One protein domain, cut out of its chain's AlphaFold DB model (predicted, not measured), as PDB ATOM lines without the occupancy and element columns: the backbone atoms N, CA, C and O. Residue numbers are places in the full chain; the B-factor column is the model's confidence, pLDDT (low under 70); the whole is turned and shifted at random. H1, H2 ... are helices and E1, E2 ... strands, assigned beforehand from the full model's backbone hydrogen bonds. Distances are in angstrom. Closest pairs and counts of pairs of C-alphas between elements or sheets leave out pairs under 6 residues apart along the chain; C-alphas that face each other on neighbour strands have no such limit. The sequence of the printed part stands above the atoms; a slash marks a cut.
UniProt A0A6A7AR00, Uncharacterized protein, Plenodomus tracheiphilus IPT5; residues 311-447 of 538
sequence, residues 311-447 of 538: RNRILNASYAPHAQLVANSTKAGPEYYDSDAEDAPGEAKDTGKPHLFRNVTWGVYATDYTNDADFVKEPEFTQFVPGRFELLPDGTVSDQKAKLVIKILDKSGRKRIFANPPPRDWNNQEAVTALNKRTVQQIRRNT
ATOM      1  N   ARG A 311     -48.297 -26.532 -47.901       94.38
ATOM      2  CA  ARG A 311     -49.425 -25.587 -48.009       94.38
ATOM      3  C   ARG A 311     -50.787 -26.285 -48.118       94.38
ATOM      4  O   ARG A 311     -51.760 -25.781 -47.585       94.38
ATOM      5  N   ASN A 312     -50.823 -27.464 -48.738       96.00
ATOM      6  CA  ASN A 312     -52.039 -28.255 -48.923       96.00
ATOM      7  C   ASN A 312     -52.421 -29.024 -47.644       96.00
ATOM      8  O   ASN A 312     -53.521 -29.547 -47.549       96.00
ATOM      9  N   ARG A 313     -51.513 -29.102 -46.661       96.25
ATOM     10  CA  ARG A 313     -51.752 -29.748 -45.362       96.25
ATOM     11  C   ARG A 313     -52.400 -28.813 -44.335       96.25
ATOM     12  O   ARG A 313     -52.833 -29.283 -43.287       96.25
ATOM     13  N   ILE A 314     -52.412 -27.503 -44.594       97.12
ATOM     14  CA  ILE A 314     -52.919 -26.486 -43.664       97.12
ATOM     15  C   ILE A 314     -54.437 -26.389 -43.817       97.12
ATOM     16  O   ILE A 314     -54.937 -26.053 -44.889       97.12
ATOM     17  N   LEU A 315     -55.164 -26.647 -42.731       96.88
ATOM     18  CA  LEU A 315     -56.618 -26.517 -42.688       96.88
ATOM     19  C   LEU A 315     -57.012 -25.108 -42.236       96.88
ATOM     20  O   LEU A 315     -56.546 -24.610 -41.214       96.88
ATOM     21  N   ASN A 316     -57.907 -24.479 -42.994       95.81
ATOM     22  CA  ASN A 316     -58.486 -23.182 -42.651       95.81
ATOM     23  C   ASN A 316     -59.811 -23.372 -41.898       95.81
ATOM     24  O   ASN A 316     -60.797 -23.775 -42.506       95.81
ATOM     25  N   ALA A 317     -59.848 -23.040 -40.606       91.88
ATOM     26  CA  ALA A 317     -61.044 -23.186 -39.771       91.88
ATOM     27  C   ALA A 317     -62.229 -22.302 -40.210       91.88
ATOM     28  O   ALA A 317     -63.370 -22.622 -39.894       91.88
ATOM     29  N   SER A 318     -61.982 -21.219 -40.954       94.81
ATOM     30  CA  SER A 318     -63.039 -20.347 -41.483       94.81
ATOM     31  C   SER A 318     -63.746 -20.940 -42.706       94.81
ATOM     32  O   SER A 318     -64.812 -20.464 -43.090       94.81
ATOM     33  N   TYR A 319     -63.167 -21.965 -43.340       96.12
ATOM     34  CA  TYR A 319     -63.759 -22.641 -44.490       96.12
ATOM     35  C   TYR A 319     -64.631 -23.809 -44.019       96.12
ATOM     36  O   TYR A 319     -64.134 -24.734 -43.375       96.12
ATOM     37  N   ALA A 320     -65.928 -23.783 -44.343       97.25
ATOM     38  CA  ALA A 320     -66.906 -24.728 -43.795       97.25
ATOM     39  C   ALA A 320     -66.545 -26.217 -44.018       97.25
ATOM     40  O   ALA A 320     -66.617 -26.975 -43.048       97.25
ATOM     41  N   PRO A 321     -66.071 -26.655 -45.203       96.50
ATOM     42  CA  PRO A 321     -65.623 -28.037 -45.395       96.50
ATOM     43  C   PRO A 321     -64.443 -28.431 -44.498       96.50
ATOM     44  O   PRO A 321     -64.447 -29.504 -43.903       96.50
ATOM     45  N   HIS A 322     -63.452 -27.552 -44.319       96.69
ATOM     46  CA  HIS A 322     -62.338 -27.821 -43.402       96.69
ATOM     47  C   HIS A 322     -62.793 -27.853 -41.942       96.69
ATOM     48  O   HIS A 322     -62.335 -28.701 -41.181       96.69
ATOM     49  N   ALA A 323     -63.708 -26.968 -41.544       96.50
ATOM     50  CA  ALA A 323     -64.271 -26.968 -40.199       96.50
ATOM     51  C   ALA A 323     -65.009 -28.282 -39.893       96.50
ATOM     52  O   ALA A 323     -64.849 -28.827 -38.802       96.50
ATOM     53  N   GLN A 324     -65.754 -28.827 -40.862       96.94
ATOM     54  CA  GLN A 324     -66.400 -30.138 -40.740       96.94
ATOM     55  C   GLN A 324     -65.377 -31.270 -40.604       96.94
ATOM     56  O   GLN A 324     -65.516 -32.111 -39.719       96.94
ATOM     57  N   LEU A 325     -64.317 -31.265 -41.418       96.25
ATOM     58  CA  LEU A 325     -63.238 -32.250 -41.301       96.25
ATOM     59  C   LEU A 325     -62.562 -32.196 -39.922       96.25
ATOM     60  O   LEU A 325     -62.318 -33.233 -39.311       96.25
ATOM     61  N   VAL A 326     -62.313 -30.995 -39.396       96.31
ATOM     62  CA  VAL A 326     -61.763 -30.803 -38.046       96.31
ATOM     63  C   VAL A 326     -62.740 -31.286 -36.971       96.31
ATOM     64  O   VAL A 326     -62.318 -31.948 -36.024       96.31
ATOM     65  N   ALA A 327     -64.037 -31.001 -37.109       96.31
ATOM     66  CA  ALA A 327     -65.060 -31.455 -36.168       96.31
ATOM     67  C   ALA A 327     -65.181 -32.988 -36.130       96.31
ATOM     68  O   ALA A 327     -65.360 -33.554 -35.053       96.31
ATOM     69  N   ASN A 328     -65.023 -33.642 -37.284       96.62
ATOM     70  CA  ASN A 328     -65.073 -35.097 -37.429       96.62
ATOM     71  C   ASN A 328     -63.746 -35.791 -37.078       96.62
ATOM     72  O   ASN A 328     -63.704 -37.017 -36.984       96.62
ATOM     73  N   SER A 329     -62.658 -35.035 -36.915       96.00
ATOM     74  CA  SER A 329     -61.339 -35.601 -36.639       96.00
ATOM     75  C   SER A 329     -61.237 -36.185 -35.227       96.00
ATOM     76  O   SER A 329     -61.764 -35.641 -34.251       96.00
ATOM     77  N   THR A 330     -60.498 -37.286 -35.104       96.12
ATOM     78  CA  THR A 330     -60.176 -37.883 -33.806       96.12
ATOM     79  C   THR A 330     -59.161 -37.005 -33.082       96.12
ATOM     80  O   THR A 330     -57.992 -36.924 -33.463       96.12
ATOM     81  N   LYS A 331     -59.604 -36.337 -32.015       96.12
ATOM     82  CA  LYS A 331     -58.735 -35.517 -31.164       96.12
ATOM     83  C   LYS A 331     -57.822 -36.414 -30.334       96.12
ATOM     84  O   LYS A 331     -58.278 -37.402 -29.766       96.12
ATOM     85  N   ALA A 332     -56.552 -36.034 -30.212       96.12
ATOM     86  CA  ALA A 332     -55.637 -36.738 -29.321       96.12
ATOM     87  C   ALA A 332     -56.067 -36.517 -27.861       96.12
ATOM     88  O   ALA A 332     -56.304 -35.374 -27.436       96.12
ATOM     89  N   GLY A 333     -56.164 -37.600 -27.093       95.88
ATOM     90  CA  GLY A 333     -56.729 -37.572 -25.754       95.88
ATOM     91  C   GLY A 333     -55.794 -36.954 -24.703       95.88
ATOM     92  O   GLY A 333     -54.708 -36.439 -25.021       95.88
ATOM     93  N   PRO A 334     -56.226 -36.923 -23.432       96.50
ATOM     94  CA  PRO A 334     -55.457 -36.349 -22.327       96.50
ATOM     95  C   PRO A 334     -54.186 -37.145 -21.992       96.50
ATOM     96  O   PRO A 334     -53.318 -36.641 -21.281       96.50
ATOM     97  N   GLU A 335     -54.022 -38.359 -22.529       96.25
ATOM     98  CA  GLU A 335     -52.833 -39.194 -22.348       96.25
ATOM     99  C   GLU A 335     -51.542 -38.526 -22.836       96.25
ATOM    100  O   GLU A 335     -50.476 -38.804 -22.285       96.25
ATOM    101  N   TYR A 336     -51.626 -37.614 -23.810       96.56
ATOM    102  CA  TYR A 336     -50.499 -36.786 -24.242       96.56
ATOM    103  C   TYR A 336     -50.306 -35.599 -23.297       96.56
ATOM    104  O   TYR A 336     -49.287 -35.491 -22.624       96.56
ATOM    105  N   TYR A 337     -51.292 -34.710 -23.252       96.44
ATOM    106  CA  TYR A 337     -51.437 -33.625 -22.284       96.44
ATOM    107  C   TYR A 337     -52.904 -33.190 -22.300       96.44
ATOM    108  O   TYR A 337     -53.595 -33.400 -23.301       96.44
ATOM    109  N   ASP A 338     -53.402 -32.580 -21.236       93.19
ATOM    110  CA  ASP A 338     -54.760 -32.042 -21.235       93.19
ATOM    111  C   ASP A 338     -54.773 -30.672 -21.941       93.19
ATOM    112  O   ASP A 338     -54.109 -29.738 -21.496       93.19
ATOM    113  N   SER A 339     -55.455 -30.567 -23.093       88.56
ATOM    114  CA  SER A 339     -55.486 -29.311 -23.861       88.56
ATOM    115  C   SER A 339     -56.364 -28.242 -23.233       88.56
ATOM    116  O   SER A 339     -56.151 -27.060 -23.523       88.56
ATOM    117  N   ASP A 340     -57.318 -28.684 -22.418       89.06
ATOM    118  CA  ASP A 340     -58.359 -27.863 -21.817       89.06
ATOM    119  C   ASP A 340     -57.978 -27.489 -20.378       89.06
ATOM    120  O   ASP A 340     -58.563 -26.579 -19.795       89.06
ATOM    121  N   ALA A 341     -56.951 -28.146 -19.824       90.31
ATOM    122  CA  ALA A 341     -56.322 -27.729 -18.585       90.31
ATOM    123  C   ALA A 341     -55.655 -26.353 -18.721       90.31
ATOM    124  O   ALA A 341     -55.064 -25.999 -19.751       90.31
ATOM    125  N   GLU A 342     -55.716 -25.611 -17.617       91.69
ATOM    126  CA  GLU A 342     -54.976 -24.371 -17.422       91.69
ATOM    127  C   GLU A 342     -53.471 -24.588 -17.601       91.69
ATOM    128  O   GLU A 342     -52.923 -25.657 -17.299       91.69
ATOM    129  N   ASP A 343     -52.792 -23.543 -18.071       93.88
ATOM    130  CA  ASP A 343     -51.342 -23.569 -18.219       93.88
ATOM    131  C   ASP A 343     -50.681 -23.837 -16.866       93.88
ATOM    132  O   ASP A 343     -50.957 -23.183 -15.855       93.88
ATOM    133  N   ALA A 344     -49.760 -24.799 -16.849       93.81
ATOM    134  CA  ALA A 344     -48.955 -25.054 -15.672       93.81
ATOM    135  C   ALA A 344     -48.131 -23.792 -15.354       93.81
ATOM    136  O   ALA A 344     -47.554 -23.182 -16.260       93.81
ATOM    137  N   PRO A 345     -48.018 -23.392 -14.078       95.69
ATOM    138  CA  PRO A 345     -47.339 -22.156 -13.721       95.69
ATOM    139  C   PRO A 345     -45.872 -22.170 -14.172       95.69
ATOM    140  O   PRO A 345     -45.168 -23.173 -14.028       95.69
ATOM    141  N   GLY A 346     -45.401 -21.037 -14.696       95.25
ATOM    142  CA  GLY A 346     -44.016 -20.832 -15.129       95.25
ATOM    143  C   GLY A 346     -43.788 -20.937 -16.641       95.25
ATOM    144  O   GLY A 346     -44.701 -21.143 -17.435       95.25
ATOM    145  N   GLU A 347     -42.533 -20.747 -17.043       95.38
ATOM    146  CA  GLU A 347     -42.110 -20.772 -18.444       95.38
ATOM    147  C   GLU A 347     -41.882 -22.198 -18.971       95.38
ATOM    148  O   GLU A 347     -41.468 -23.099 -18.239       95.38
ATOM    149  N   ALA A 348     -42.108 -22.396 -20.275       95.75
ATOM    150  CA  ALA A 348     -41.877 -23.677 -20.935       95.75
ATOM    151  C   ALA A 348     -40.390 -24.078 -20.873       95.75
ATOM    152  O   ALA A 348     -39.524 -23.459 -21.504       95.75
ATOM    153  N   LYS A 349     -40.102 -25.151 -20.132       93.62
ATOM    154  CA  LYS A 349     -38.738 -25.648 -19.899       93.62
ATOM    155  C   LYS A 349     -38.053 -26.119 -21.186       93.62
ATOM    156  O   LYS A 349     -38.685 -26.534 -22.160       93.62
ATOM    157  N   ASP A 350     -36.722 -26.058 -21.178       90.38
ATOM    158  CA  ASP A 350     -35.836 -26.568 -22.232       90.38
ATOM    159  C   ASP A 350     -36.059 -25.961 -23.632       90.38
ATOM    160  O   ASP A 350     -35.589 -26.510 -24.630       90.38
ATOM    161  N   THR A 351     -36.793 -24.849 -23.744       94.25
ATOM    162  CA  THR A 351     -36.963 -24.089 -24.992       94.25
ATOM    163  C   THR A 351     -36.066 -22.851 -24.976       94.25
ATOM    164  O   THR A 351     -35.891 -22.212 -23.947       94.25
ATOM    165  N   GLY A 352     -35.515 -22.467 -26.132       94.44
ATOM    166  CA  GLY A 352     -34.828 -21.173 -26.270       94.44
ATOM    167  C   GLY A 352     -35.782 -19.981 -26.429       94.44
ATOM    168  O   GLY A 352     -35.324 -18.848 -26.496       94.44
ATOM    169  N   LYS A 353     -37.093 -20.238 -26.548       96.25
ATOM    170  CA  LYS A 353     -38.146 -19.234 -26.768       96.25
ATOM    171  C   LYS A 353     -39.386 -19.565 -25.921       96.25
ATOM    172  O   LYS A 353     -40.417 -19.924 -26.486       96.25
ATOM    173  N   PRO A 354     -39.297 -19.485 -24.584       96.81
ATOM    174  CA  PRO A 354     -40.363 -19.944 -23.689       96.81
ATOM    175  C   PRO A 354     -41.698 -19.220 -23.885       96.81
ATOM    176  O   PRO A 354     -42.749 -19.832 -23.732       96.81
ATOM    177  N   HIS A 355     -41.671 -17.950 -24.296       97.31
ATOM    178  CA  HIS A 355     -42.869 -17.146 -24.559       97.31
ATOM    179  C   HIS A 355     -43.726 -17.659 -25.730       97.31
ATOM    180  O   HIS A 355     -44.901 -17.318 -25.804       97.31
ATOM    181  N   LEU A 356     -43.177 -18.482 -26.635       97.62
ATOM    182  CA  LEU A 356     -43.925 -19.052 -27.765       97.62
ATOM    183  C   LEU A 356     -44.698 -20.326 -27.402       97.62
ATOM    184  O   LEU A 356     -45.541 -20.778 -28.178       97.62
ATOM    185  N   PHE A 357     -44.410 -20.922 -26.245       97.88
ATOM    186  CA  PHE A 357     -44.921 -22.233 -25.862       97.88
ATOM    187  C   PHE A 357     -45.707 -22.173 -24.551       97.88
ATOM    188  O   PHE A 357     -45.487 -21.300 -23.705       97.88
ATOM    189  N   ARG A 358     -46.655 -23.098 -24.403       96.75
ATOM    190  CA  ARG A 358     -47.396 -23.317 -23.159       96.75
ATOM    191  C   ARG A 358     -46.586 -24.250 -22.272       96.75
ATOM    192  O   ARG A 358     -45.966 -25.201 -22.754       96.75
ATOM    193  N   ASN A 359     -46.599 -23.986 -20.976       97.06
ATOM    194  CA  ASN A 359     -46.135 -24.953 -19.997       97.06
ATOM    195  C   ASN A 359     -47.335 -25.831 -19.629       97.06
ATOM    196  O   ASN A 359     -48.380 -25.313 -19.252       97.06
ATOM    197  N   VAL A 360     -47.215 -27.145 -19.797       96.94
ATOM    198  CA  VAL A 360     -48.343 -28.076 -19.648       96.94
ATOM    199  C   VAL A 360     -47.970 -29.235 -18.742       96.94
ATOM    200  O   VAL A 360     -46.803 -29.632 -18.661       96.94
ATOM    201  N   THR A 361     -48.978 -29.807 -18.091       96.44
ATOM    202  CA  THR A 361     -48.839 -31.081 -17.390       96.44
ATOM    203  C   THR A 361     -48.939 -32.210 -18.408       96.44
ATOM    204  O   THR A 361     -49.964 -32.390 -19.065       96.44
ATOM    205  N   TRP A 362     -47.852 -32.958 -18.556       97.19
ATOM    206  CA  TRP A 362     -47.780 -34.090 -19.472       97.19
ATOM    207  C   TRP A 362     -48.554 -35.294 -18.935       97.19
ATOM    208  O   TRP A 362     -48.484 -35.604 -17.745       97.19
ATOM    209  N   GLY A 363     -49.281 -35.966 -19.825       97.00
ATOM    210  CA  GLY A 363     -50.013 -37.188 -19.522       97.00
ATOM    211  C   GLY A 363     -49.116 -38.429 -19.500       97.00
ATOM    212  O   GLY A 363     -47.908 -38.374 -19.753       97.00
ATOM    213  N   VAL A 364     -49.728 -39.579 -19.203       97.44
ATOM    214  CA  VAL A 364     -49.020 -40.853 -18.996       97.44
ATOM    215  C   VAL A 364     -48.225 -41.268 -20.234       97.44
ATOM    216  O   VAL A 364     -47.081 -41.702 -20.096       97.44
ATOM    217  N   TYR A 365     -48.757 -41.053 -21.443       97.44
ATOM    218  CA  TYR A 365     -48.105 -41.464 -22.690       97.44
ATOM    219  C   TYR A 365     -46.727 -40.813 -22.879       97.44
ATOM    220  O   TYR A 365     -45.793 -41.456 -23.358       97.44
ATOM    221  N   ALA A 366     -46.566 -39.561 -22.440       96.81
ATOM    222  CA  ALA A 366     -45.303 -38.825 -22.500       96.81
ATOM    223  C   ALA A 366     -44.256 -39.299 -21.471       96.81
ATOM    224  O   ALA A 366     -43.101 -38.872 -21.517       96.81
ATOM    225  N   THR A 367     -44.645 -40.179 -20.548       96.88
ATOM    226  CA  THR A 367     -43.779 -40.724 -19.490       96.88
ATOM    227  C   THR A 367     -43.651 -42.245 -19.531       96.88
ATOM    228  O   THR A 367     -42.839 -42.809 -18.800       96.88
ATOM    229  N   ASP A 368     -44.419 -42.910 -20.392       97.81
ATOM    230  CA  ASP A 368     -44.536 -44.360 -20.422       97.81
ATOM    231  C   ASP A 368     -43.445 -45.030 -21.277       97.81
ATOM    232  O   ASP A 368     -43.382 -44.857 -22.500       97.81
ATOM    233  N   TYR A 369     -42.605 -45.825 -20.605       98.12
ATOM    234  CA  TYR A 369     -41.529 -46.643 -21.180       98.12
ATOM    235  C   TYR A 369     -41.888 -48.133 -21.311       98.12
ATOM    236  O   TYR A 369     -41.024 -48.927 -21.695       98.12
ATOM    237  N   THR A 370     -43.115 -48.523 -20.954       98.06
ATOM    238  CA  THR A 370     -43.524 -49.932 -20.881       98.06
ATOM    239  C   THR A 370     -43.727 -50.564 -22.255       98.06
ATOM    240  O   THR A 370     -43.408 -51.738 -22.422       98.06
ATOM    241  N   ASN A 371     -44.199 -49.800 -23.245       97.62
ATOM    242  CA  ASN A 371     -44.436 -50.304 -24.594       97.62
ATOM    243  C   ASN A 371     -43.204 -50.150 -25.500       97.62
ATOM    244  O   ASN A 371     -42.928 -49.071 -26.022       97.62
ATOM    245  N   ASP A 372     -42.480 -51.245 -25.725       97.38
ATOM    246  CA  ASP A 372     -41.290 -51.296 -26.586       97.38
ATOM    247  C   ASP A 372     -41.593 -50.954 -28.050       97.38
ATOM    248  O   ASP A 372     -40.734 -50.379 -28.721       97.38
ATOM    249  N   ALA A 373     -42.807 -51.252 -28.527       97.19
ATOM    250  CA  ALA A 373     -43.208 -51.009 -29.913       97.19
ATOM    251  C   ALA A 373     -43.261 -49.514 -30.264       97.19
ATOM    252  O   ALA A 373     -43.057 -49.146 -31.418       97.19
ATOM    253  N   ASP A 374     -43.459 -48.647 -29.268       96.81
ATOM    254  CA  ASP A 374     -43.468 -47.201 -29.474       96.81
ATOM    255  C   ASP A 374     -42.059 -46.625 -29.729       96.81
ATOM    256  O   ASP A 374     -41.916 -45.498 -30.206       96.81
ATOM    257  N   PHE A 375     -40.991 -47.350 -29.374       97.88
ATOM    258  CA  PHE A 375     -39.617 -46.851 -29.454       97.88
ATOM    259  C   PHE A 375     -38.956 -47.242 -30.773       97.88
ATOM    260  O   PHE A 375     -38.214 -48.221 -30.869       97.88
ATOM    261  N   VAL A 376     -39.165 -46.414 -31.792       96.38
ATOM    262  CA  VAL A 376     -38.639 -46.662 -33.137       96.38
ATOM    263  C   VAL A 376     -37.161 -46.253 -33.236       96.38
ATOM    264  O   VAL A 376     -36.745 -45.189 -32.764       96.38
ATOM    265  N   LYS A 377     -36.336 -47.103 -33.861       95.75
ATOM    266  CA  LYS A 377     -34.908 -46.828 -34.135       95.75
ATOM    267  C   LYS A 377     -34.722 -45.722 -35.178       95.75
ATOM    268  O   LYS A 377     -33.788 -44.920 -35.101       95.75
ATOM    269  N   GLU A 378     -35.624 -45.690 -36.147       93.88
ATOM    270  CA  GLU A 378     -35.643 -44.759 -37.268       93.88
ATOM    271  C   GLU A 378     -36.998 -44.057 -37.299       93.88
ATOM    272  O   GLU A 378     -37.880 -44.445 -38.057       93.88
ATOM    273  N   PRO A 379     -37.205 -43.071 -36.410       93.56
ATOM    274  CA  PRO A 379     -38.470 -42.357 -36.351       93.56
ATOM    275  C   PRO A 379     -38.740 -41.642 -37.672       93.56
ATOM    276  O   PRO A 379     -37.884 -40.906 -38.180       93.56
ATOM    277  N   GLU A 380     -39.957 -41.801 -38.174       89.56
ATOM    278  CA  GLU A 380     -40.473 -40.944 -39.226       89.56
ATOM    279  C   GLU A 380     -40.765 -39.557 -38.643       89.56
ATOM    280  O   GLU A 380     -41.330 -39.418 -37.557       89.56
ATOM    281  N   PHE A 381     -40.340 -38.508 -39.345       91.44
ATOM    282  CA  PHE A 381     -40.613 -37.138 -38.930       91.44
ATOM    283  C   PHE A 381     -41.478 -36.436 -39.957       91.44
ATOM    284  O   PHE A 381     -41.017 -36.026 -41.023       91.44
ATOM    285  N   THR A 382     -42.713 -36.189 -39.561       92.44
ATOM    286  CA  THR A 382     -43.631 -35.355 -40.317       92.44
ATOM    287  C   THR A 382     -43.592 -33.939 -39.752       92.44
ATOM    288  O   THR A 382     -43.930 -33.711 -38.591       92.44
ATOM    289  N   GLN A 383     -43.202 -32.963 -40.577       95.06
ATOM    290  CA  GLN A 383     -43.120 -31.558 -40.169       95.06
ATOM    291  C   GLN A 383     -44.462 -31.050 -39.604       95.06
ATOM    292  O   GLN A 383     -45.505 -31.317 -40.202       95.06
ATOM    293  N   PHE A 384     -44.422 -30.272 -38.519       97.56
ATOM    294  CA  PHE A 384     -45.560 -29.498 -38.019       97.56
ATOM    295  C   PHE A 384     -45.961 -28.400 -39.011       97.56
ATOM    296  O   PHE A 384     -45.095 -27.718 -39.580       97.56
ATOM    297  N   VAL A 385     -47.263 -28.193 -39.172       97.50
ATOM    298  CA  VAL A 385     -47.857 -27.136 -39.997       97.50
ATOM    299  C   VAL A 385     -48.662 -26.163 -39.127       97.50
ATOM    300  O   VAL A 385     -49.082 -26.551 -38.039       97.50
ATOM    301  N   PRO A 386     -48.846 -24.900 -39.556       97.88
ATOM    302  CA  PRO A 386     -49.748 -23.975 -38.874       97.88
ATOM    303  C   PRO A 386     -51.153 -24.561 -38.705       97.88
ATOM    304  O   PRO A 386     -51.678 -25.174 -39.633       97.88
ATOM    305  N   GLY A 387     -51.734 -24.357 -37.525       97.44
ATOM    306  CA  GLY A 387     -52.988 -24.969 -37.088       97.44
ATOM    307  C   GLY A 387     -52.757 -26.192 -36.196       97.44
ATOM    308  O   GLY A 387     -51.679 -26.775 -36.182       97.44
ATOM    309  N   ARG A 388     -53.756 -26.570 -35.389       96.69
ATOM    310  CA  ARG A 388     -53.673 -27.769 -34.524       96.69
ATOM    311  C   ARG A 388     -53.836 -29.061 -35.325       96.69
ATOM    312  O   ARG A 388     -53.234 -30.077 -35.001       96.69
ATOM    313  N   PHE A 389     -54.636 -29.003 -36.379       97.81
ATOM    314  CA  PHE A 389     -54.969 -30.135 -37.227       97.81
ATOM    315  C   PHE A 389     -54.270 -30.008 -38.574       97.81
ATOM    316  O   PHE A 389     -54.029 -28.896 -39.046       97.81
ATOM    317  N   GLU A 390     -53.951 -31.138 -39.188       96.88
ATOM    318  CA  GLU A 390     -53.376 -31.188 -40.528       96.88
ATOM    319  C   GLU A 390     -54.133 -32.159 -41.424       96.88
ATOM    320  O   GLU A 390     -54.632 -33.180 -40.953       96.88
ATOM    321  N   LEU A 391     -54.183 -31.844 -42.717       96.88
ATOM    322  CA  LEU A 391     -54.700 -32.746 -43.740       96.88
ATOM    323  C   LEU A 391     -53.607 -33.740 -44.148       96.88
ATOM    324  O   LEU A 391     -52.481 -33.345 -44.472       96.88
ATOM    325  N   LEU A 392     -53.942 -35.023 -44.124       95.75
ATOM    326  CA  LEU A 392     -53.096 -36.113 -44.585       95.75
ATOM    327  C   LEU A 392     -53.338 -36.400 -46.082       95.75
ATOM    328  O   LEU A 392     -54.336 -35.952 -46.649       95.75
ATOM    329  N   PRO A 393     -52.420 -37.114 -46.762       93.06
ATOM    330  CA  PRO A 393     -52.562 -37.422 -48.188       93.06
ATOM    331  C   PRO A 393     -53.798 -38.260 -48.542       93.06
ATOM    332  O   PRO A 393     -54.272 -38.192 -49.668       93.06
ATOM    333  N   ASP A 394     -54.321 -39.030 -47.588       93.88
ATOM    334  CA  ASP A 394     -55.546 -39.828 -47.716       93.88
ATOM    335  C   ASP A 394     -56.834 -38.993 -47.557       93.88
ATOM    336  O   ASP A 394     -57.936 -39.536 -47.575       93.88
ATOM    337  N   GLY A 395     -56.706 -37.671 -47.384       93.38
ATOM    338  CA  GLY A 395     -57.820 -36.756 -47.141       93.38
ATOM    339  C   GLY A 395     -58.318 -36.753 -45.694       93.38
ATOM    340  O   GLY A 395     -59.227 -35.988 -45.366       93.38
ATOM    341  N   THR A 396     -57.731 -37.563 -44.809       95.38
ATOM    342  CA  THR A 396     -58.088 -37.576 -43.388       95.38
ATOM    343  C   THR A 396     -57.400 -36.443 -42.630       95.38
ATOM    344  O   THR A 396     -56.447 -35.820 -43.105       95.38
ATOM    345  N   VAL A 397     -57.898 -36.143 -41.430       97.12
ATOM    346  CA  VAL A 397     -57.357 -35.083 -40.575       97.12
ATOM    347  C   VAL A 397     -56.709 -35.676 -39.335       97.12
ATOM    348  O   VAL A 397     -57.313 -36.486 -38.635       97.12
ATOM    349  N   SER A 398     -55.492 -35.224 -39.040       96.69
ATOM    350  CA  SER A 398     -54.707 -35.665 -37.887       96.69
ATOM    351  C   SER A 398     -54.482 -34.526 -36.891       96.69
ATOM    352  O   SER A 398     -54.157 -33.402 -37.283       96.69
ATOM    353  N   ASP A 399     -54.641 -34.805 -35.592       97.75
ATOM    354  CA  ASP A 399     -54.298 -33.872 -34.512       97.75
ATOM    355  C   ASP A 399     -52.775 -33.859 -34.298       97.75
ATOM    356  O   ASP A 399     -52.171 -34.839 -33.845       97.75
ATOM    357  N   GLN A 400     -52.133 -32.722 -34.575       97.56
ATOM    358  CA  GLN A 400     -50.682 -32.573 -34.441       97.56
ATOM    359  C   GLN A 400     -50.202 -32.652 -32.984       97.56
ATOM    360  O   GLN A 400     -49.001 -32.794 -32.745       97.56
ATOM    361  N   LYS A 401     -51.113 -32.626 -32.002       96.94
ATOM    362  CA  LYS A 401     -50.824 -32.915 -30.589       96.94
ATOM    363  C   LYS A 401     -50.081 -34.238 -30.398       96.94
ATOM    364  O   LYS A 401     -49.148 -34.283 -29.595       96.94
ATOM    365  N   ALA A 402     -50.422 -35.275 -31.164       96.69
ATOM    366  CA  ALA A 402     -49.766 -36.578 -31.054       96.69
ATOM    367  C   ALA A 402     -48.263 -36.517 -31.399       96.69
ATOM    368  O   ALA A 402     -47.452 -37.229 -30.810       96.69
ATOM    369  N   LYS A 403     -47.861 -35.596 -32.285       96.94
ATOM    370  CA  LYS A 403     -46.468 -35.424 -32.733       96.94
ATOM    371  C   LYS A 403     -45.555 -34.757 -31.705       96.94
ATOM    372  O   LYS A 403     -44.337 -34.728 -31.886       96.94
ATOM    373  N   LEU A 404     -46.119 -34.154 -30.656       97.62
ATOM    374  CA  LEU A 404     -45.337 -33.455 -29.633       97.62
ATOM    375  C   LEU A 404     -44.489 -34.416 -28.797       97.62
ATOM    376  O   LEU A 404     -43.426 -34.020 -28.309       97.62
ATOM    377  N   VAL A 405     -44.944 -35.662 -28.654       97.69
ATOM    378  CA  VAL A 405     -44.240 -36.725 -27.938       97.69
ATOM    379  C   VAL A 405     -43.488 -37.581 -28.946       97.69
ATOM    380  O   VAL A 405     -44.077 -38.191 -29.829       97.69
ATOM    381  N   ILE A 406     -42.168 -37.636 -28.802       97.44
ATOM    382  CA  ILE A 406     -41.291 -38.396 -29.689       97.44
ATOM    383  C   ILE A 406     -40.621 -39.488 -28.874       97.44
ATOM    384  O   ILE A 406     -39.774 -39.206 -28.020       97.44
ATOM    385  N   LYS A 407     -40.988 -40.735 -29.157       98.00
ATOM    386  CA  LYS A 407     -40.401 -41.928 -28.549       98.00
ATOM    387  C   LYS A 407     -39.401 -42.536 -29.529       98.00
ATOM    388  O   LYS A 407     -39.747 -42.869 -30.656       98.00
ATOM    389  N   ILE A 408     -38.131 -42.603 -29.129       97.94
ATOM    390  CA  ILE A 408     -37.046 -43.082 -29.995       97.94
ATOM    391  C   ILE A 408     -36.099 -44.015 -29.262       97.94
ATOM    392  O   ILE A 408     -35.862 -43.887 -28.057       97.94
ATOM    393  N   LEU A 409     -35.495 -44.912 -30.030       98.25
ATOM    394  CA  LEU A 409     -34.410 -45.767 -29.586       98.25
ATOM    395  C   LEU A 409     -33.074 -45.142 -30.030       98.25
ATOM    396  O   LEU A 409     -32.798 -44.976 -31.218       98.25
ATOM    397  N   ASP A 410     -32.269 -44.711 -29.055       97.75
ATOM    398  CA  ASP A 410     -30.983 -44.025 -29.260       97.75
ATOM    399  C   ASP A 410     -29.980 -44.941 -29.994       97.75
ATOM    400  O   ASP A 410     -30.100 -46.164 -29.982       97.75
ATOM    401  N   LYS A 411     -28.899 -44.377 -30.540       96.50
ATOM    402  CA  LYS A 411     -27.748 -45.097 -31.134       96.50
ATOM    403  C   LYS A 411     -27.186 -46.210 -30.245       96.50
ATOM    404  O   LYS A 411     -26.569 -47.140 -30.746       96.50
ATOM    405  N   SER A 412     -27.365 -46.073 -28.932       97.50
ATOM    406  CA  SER A 412     -26.929 -47.027 -27.905       97.50
ATOM    407  C   SER A 412     -27.971 -48.095 -27.549       97.50
ATOM    408  O   SER A 412     -27.737 -48.871 -26.633       97.50
ATOM    409  N   GLY A 413     -29.132 -48.118 -28.207       97.12
ATOM    410  CA  GLY A 413     -30.231 -49.018 -27.855       97.12
ATOM    411  C   GLY A 413     -31.135 -48.515 -26.726       97.12
ATOM    412  O   GLY A 413     -32.070 -49.202 -26.335       97.12
ATOM    413  N   ARG A 414     -30.870 -47.325 -26.171       98.31
ATOM    414  CA  ARG A 414     -31.616 -46.796 -25.021       98.31
ATOM    415  C   ARG A 414     -32.904 -46.105 -25.451       98.31
ATOM    416  O   ARG A 414     -32.875 -45.227 -26.313       98.31
ATOM    417  N   LYS A 415     -34.004 -46.447 -24.785       98.38
ATOM    418  CA  LYS A 415     -35.307 -45.791 -24.933       98.38
ATOM    419  C   LYS A 415     -35.234 -44.346 -24.439       98.38
ATOM    420  O   LYS A 415     -34.706 -44.082 -23.359       98.38
ATOM    421  N   ARG A 416     -35.753 -43.407 -25.226       98.31
ATOM    422  CA  ARG A 416     -35.849 -41.987 -24.868       98.31
ATOM    423  C   ARG A 416     -37.198 -41.434 -25.291       98.31
ATOM    424  O   ARG A 416     -37.623 -41.668 -26.420       98.31
ATOM    425  N   ILE A 417     -37.812 -40.656 -24.408       98.12
ATOM    426  CA  ILE A 417     -39.026 -39.897 -24.704       98.12
ATOM    427  C   ILE A 417     -38.683 -38.409 -24.678       98.12
ATOM    428  O   ILE A 417     -38.078 -37.920 -23.722       98.12
ATOM    429  N   PHE A 418     -39.053 -37.690 -25.733       97.88
ATOM    430  CA  PHE A 418     -38.965 -36.237 -25.806       97.88
ATOM    431  C   PHE A 418     -40.373 -35.659 -25.873       97.88
ATOM    432  O   PHE A 418     -41.067 -35.849 -26.865       97.88
ATOM    433  N   ALA A 419     -40.773 -34.936 -24.831       97.75
ATOM    434  CA  ALA A 419     -42.030 -34.203 -24.799       97.75
ATOM    435  C   ALA A 419     -41.765 -32.732 -25.156       97.75
ATOM    436  O   ALA A 419     -41.068 -32.017 -24.430       97.75
ATOM    437  N   ASN A 420     -42.246 -32.291 -26.317       97.88
ATOM    438  CA  ASN A 420     -42.049 -30.928 -26.799       97.88
ATOM    439  C   ASN A 420     -43.244 -30.054 -26.420       97.88
ATOM    440  O   ASN A 420     -44.362 -30.419 -26.762       97.88
ATOM    441  N   PRO A 421     -43.049 -28.907 -25.748       97.31
ATOM    442  CA  PRO A 421     -44.170 -28.108 -25.266       97.31
ATOM    443  C   PRO A 421     -45.037 -27.610 -26.432       97.31
ATOM    444  O   PRO A 421     -44.486 -27.215 -27.468       97.31
ATOM    445  N   PRO A 422     -46.376 -27.634 -26.293       97.62
ATOM    446  CA  PRO A 422     -47.267 -27.172 -27.344       97.62
ATOM    447  C   PRO A 422     -47.109 -25.658 -27.559       97.62
ATOM    448  O   PRO A 422     -46.846 -24.922 -26.600       97.62
ATOM    449  N   PRO A 423     -47.267 -25.159 -28.797       97.81
ATOM    450  CA  PRO A 423     -47.340 -23.724 -29.058       97.81
ATOM    451  C   PRO A 423     -48.459 -23.055 -28.245       97.81
ATOM    452  O   PRO A 423     -49.507 -23.661 -28.022       97.81
ATOM    453  N   ARG A 424     -48.262 -21.792 -27.838       97.12
ATOM    454  CA  ARG A 424     -49.362 -20.961 -27.298       97.12
ATOM    455  C   ARG A 424     -50.451 -20.745 -28.331       97.12
ATOM    456  O   ARG A 424     -51.628 -20.873 -28.022       97.12
ATOM    457  N   ASP A 425     -50.022 -20.487 -29.559       97.44
ATOM    458  CA  ASP A 425     -50.877 -20.416 -30.728       97.44
ATOM    459  C   ASP A 425     -50.335 -21.365 -31.796       97.44
ATOM    460  O   ASP A 425     -49.187 -21.250 -32.235       97.44
ATOM    461  N   TRP A 426     -51.168 -22.314 -32.210       97.25
ATOM    462  CA  TRP A 426     -50.835 -23.269 -33.262       97.25
ATOM    463  C   TRP A 426     -50.729 -22.612 -34.642       97.25
ATOM    464  O   TRP A 426     -50.072 -23.163 -35.524       97.25
ATOM    465  N   ASN A 427     -51.327 -21.437 -34.844       97.38
ATOM    466  CA  ASN A 427     -51.208 -20.676 -36.086       97.38
ATOM    467  C   ASN A 427     -49.921 -19.840 -36.146       97.38
ATOM    468  O   ASN A 427     -49.542 -19.374 -37.222       97.38
ATOM    469  N   ASN A 428     -49.200 -19.687 -35.029       98.00
ATOM    470  CA  ASN A 428     -47.959 -18.926 -34.996       98.00
ATOM    471  C   ASN A 428     -46.823 -19.678 -35.719       98.00
ATOM    472  O   ASN A 428     -46.223 -20.631 -35.205       98.00
ATOM    473  N   GLN A 429     -46.476 -19.191 -36.912       97.00
ATOM    474  CA  GLN A 429     -45.426 -19.751 -37.765       97.00
ATOM    475  C   GLN A 429     -44.052 -19.799 -37.082       97.00
ATOM    476  O   GLN A 429     -43.264 -20.718 -37.343       97.00
ATOM    477  N   GLU A 430     -43.736 -18.839 -36.213       97.75
ATOM    478  CA  GLU A 430     -42.464 -18.803 -35.496       97.75
ATOM    479  C   GLU A 430     -42.369 -19.961 -34.496       97.75
ATOM    480  O   GLU A 430     -41.365 -20.684 -34.478       97.75
ATOM    481  N   ALA A 431     -43.438 -20.191 -33.728       97.94
ATOM    482  CA  ALA A 431     -43.534 -21.292 -32.774       97.94
ATOM    483  C   ALA A 431     -43.440 -22.649 -33.489       97.94
ATOM    484  O   ALA A 431     -42.620 -23.494 -33.118       97.94
ATOM    485  N   VAL A 432     -44.185 -22.821 -34.588       98.06
ATOM    486  CA  VAL A 432     -44.150 -24.028 -35.436       98.06
ATOM    487  C   VAL A 432     -42.755 -24.256 -36.030       98.06
ATOM    488  O   VAL A 432     -42.252 -25.381 -36.073       98.06
ATOM    489  N   THR A 433     -42.073 -23.198 -36.470       97.38
ATOM    490  CA  THR A 433     -40.705 -23.298 -37.004       97.38
ATOM    491  C   THR A 433     -39.703 -23.694 -35.920       97.38
ATOM    492  O   THR A 433     -38.833 -24.538 -36.159       97.38
ATOM    493  N   ALA A 434     -39.812 -23.111 -34.726       97.44
ATOM    494  CA  ALA A 434     -38.969 -23.452 -33.586       97.44
ATOM    495  C   ALA A 434     -39.183 -24.908 -33.133       97.44
ATOM    496  O   ALA A 434     -38.203 -25.624 -32.906       97.44
ATOM    497  N   LEU A 435     -40.437 -25.366 -33.095       97.50
ATOM    498  CA  LEU A 435     -40.815 -26.740 -32.773       97.50
ATOM    499  C   LEU A 435     -40.218 -27.738 -33.777       97.50
ATOM    500  O   LEU A 435     -39.498 -28.656 -33.387       97.50
ATOM    501  N   ASN A 436     -40.394 -27.486 -35.078       97.00
ATOM    502  CA  ASN A 436     -39.801 -28.295 -36.147       97.00
ATOM    503  C   ASN A 436     -38.275 -28.408 -36.027       97.00
ATOM    504  O   ASN A 436     -37.714 -29.503 -36.097       97.00
ATOM    505  N   LYS A 437     -37.586 -27.277 -35.816       96.44
ATOM    506  CA  LYS A 437     -36.126 -27.256 -35.628       96.44
ATOM    507  C   LYS A 437     -35.709 -28.104 -34.428       96.44
ATOM    508  O   LYS A 437     -34.739 -28.855 -34.536       96.44
ATOM    509  N   ARG A 438     -36.427 -27.990 -33.307       96.81
ATOM    510  CA  ARG A 438     -36.156 -28.735 -32.072       96.81
ATOM    511  C   ARG A 438     -36.312 -30.239 -32.279       96.81
ATOM    512  O   ARG A 438     -35.369 -30.972 -31.983       96.81
ATOM    513  N   THR A 439     -37.434 -30.678 -32.841       96.81
ATOM    514  CA  THR A 439     -37.707 -32.091 -33.130       96.81
ATOM    515  C   THR A 439     -36.633 -32.707 -34.029       96.81
ATOM    516  O   THR A 439     -36.029 -33.725 -33.684       96.81
ATOM    517  N   VAL A 440     -36.309 -32.046 -35.144       95.94
ATOM    518  CA  VAL A 440     -35.238 -32.479 -36.055       95.94
ATOM    519  C   VAL A 440     -33.901 -32.597 -35.318       95.94
ATOM    520  O   VAL A 440     -33.138 -33.540 -35.535       95.94
ATOM    521  N   GLN A 441     -33.598 -31.658 -34.415       95.88
ATOM    522  CA  GLN A 441     -32.379 -31.708 -33.609       95.88
ATOM    523  C   GLN A 441     -32.366 -32.881 -32.626       95.88
ATOM    524  O   GLN A 441     -31.324 -33.524 -32.486       95.88
ATOM    525  N   GLN A 442     -33.485 -33.153 -31.951       96.62
ATOM    526  CA  GLN A 442     -33.624 -34.269 -31.012       96.62
ATOM    527  C   GLN A 442     -33.380 -35.598 -31.723       96.62
ATOM    528  O   GLN A 442     -32.515 -36.362 -31.291       96.62
ATOM    529  N   ILE A 443     -34.047 -35.822 -32.856       96.44
ATOM    530  CA  ILE A 443     -33.868 -37.035 -33.655       96.44
ATOM    531  C   ILE A 443     -32.414 -37.129 -34.134       96.44
ATOM    532  O   ILE A 443     -31.725 -38.087 -33.805       96.44
ATOM    533  N   ARG A 444     -31.867 -36.092 -34.783       95.31
ATOM    534  CA  ARG A 444     -30.491 -36.113 -35.323       95.31
ATOM    535  C   ARG A 444     -29.411 -36.376 -34.262       95.31
ATOM    536  O   ARG A 444     -28.375 -36.983 -34.553       95.31
ATOM    537  N   ARG A 445     -29.583 -35.862 -33.039       96.25
ATOM    538  CA  ARG A 445     -28.605 -36.049 -31.952       96.25
ATOM    539  C   ARG A 445     -28.618 -37.486 -31.431       96.25
ATOM    540  O   ARG A 445     -27.541 -38.039 -31.199       96.25
ATOM    541  N   ASN A 446     -29.797 -38.094 -31.326       97.56
ATOM    542  CA  ASN A 446     -29.997 -39.382 -30.661       97.56
ATOM    543  C   ASN A 446     -30.111 -40.574 -31.624       97.56
ATOM    544  O   ASN A 446     -29.830 -41.690 -31.224       97.56
ATOM    545  N   THR A 447     -30.454 -40.385 -32.895       96.12
ATOM    546  CA  THR A 447     -30.569 -41.478 -33.876       96.12
ATOM    547  C   THR A 447     -29.556 -41.314 -35.008       96.12
ATOM    548  O   THR A 447     -28.875 -40.288 -35.129       96.12
TER     549      THR A 447
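AT A GLANCE: This is residues 311 to 447 of the 538 residues of an uncharacterized protein of Plenodomus tracheiphilus IPT5 (UniProt A0A6A7AR00). This is a model with little regular structure: short H2 near the middle joins two small antiparallel strand hairpins, E1-E2 and E3-E4, with H1 at one end beside E1-E2 and residues 439 to 446 of the long H3 beside E3-E4. The 137 printed residues run H1 E1 E2 H2 E3 E4 H3, mixed, with 48 in named elements. The whole is compact, with a radius of gyration of the C-alphas of 15.2 A and spans of 48 by 37 by 25 A.

HOW THE PARTS SIT: The closest C-alphas of H1, residues 320 to 328, and E2, residues 397 to 399, are those of Leu 325 and Val 397, 6.6 A apart. E1, residues 389 to 391, forms a hairpin with E2, N 390 and O 398 within hydrogen-bond range at 3.0 A. H2, residues 400 to 404, follows. E3, residues 405 to 409, and E4, residues 415 to 419, form a hairpin, N 406 and O 418 within range at 2.9 A. The closest C-alphas of E3 and H3, residues 429 to 446, are those of Ile 408 and Ile 443, 7.7 A apart. Every O i to N i+4 pair is within range in H1 and H3, but 0 of 1 in H2, where 2 of 2 O i to N i+3 pairs are.

IN THESE COORDINATES: H1 begins at C-alpha 320 (-66.906, -24.728, -43.795); H3, 26.0 A long, ends at C-alpha 446 (-29.997, -39.382, -30.661).

THE WHOLE: The printed part has no cut; the link from H1 to E1, residues 329 to 388, is long. No printed residue is under 70 in pLDDT.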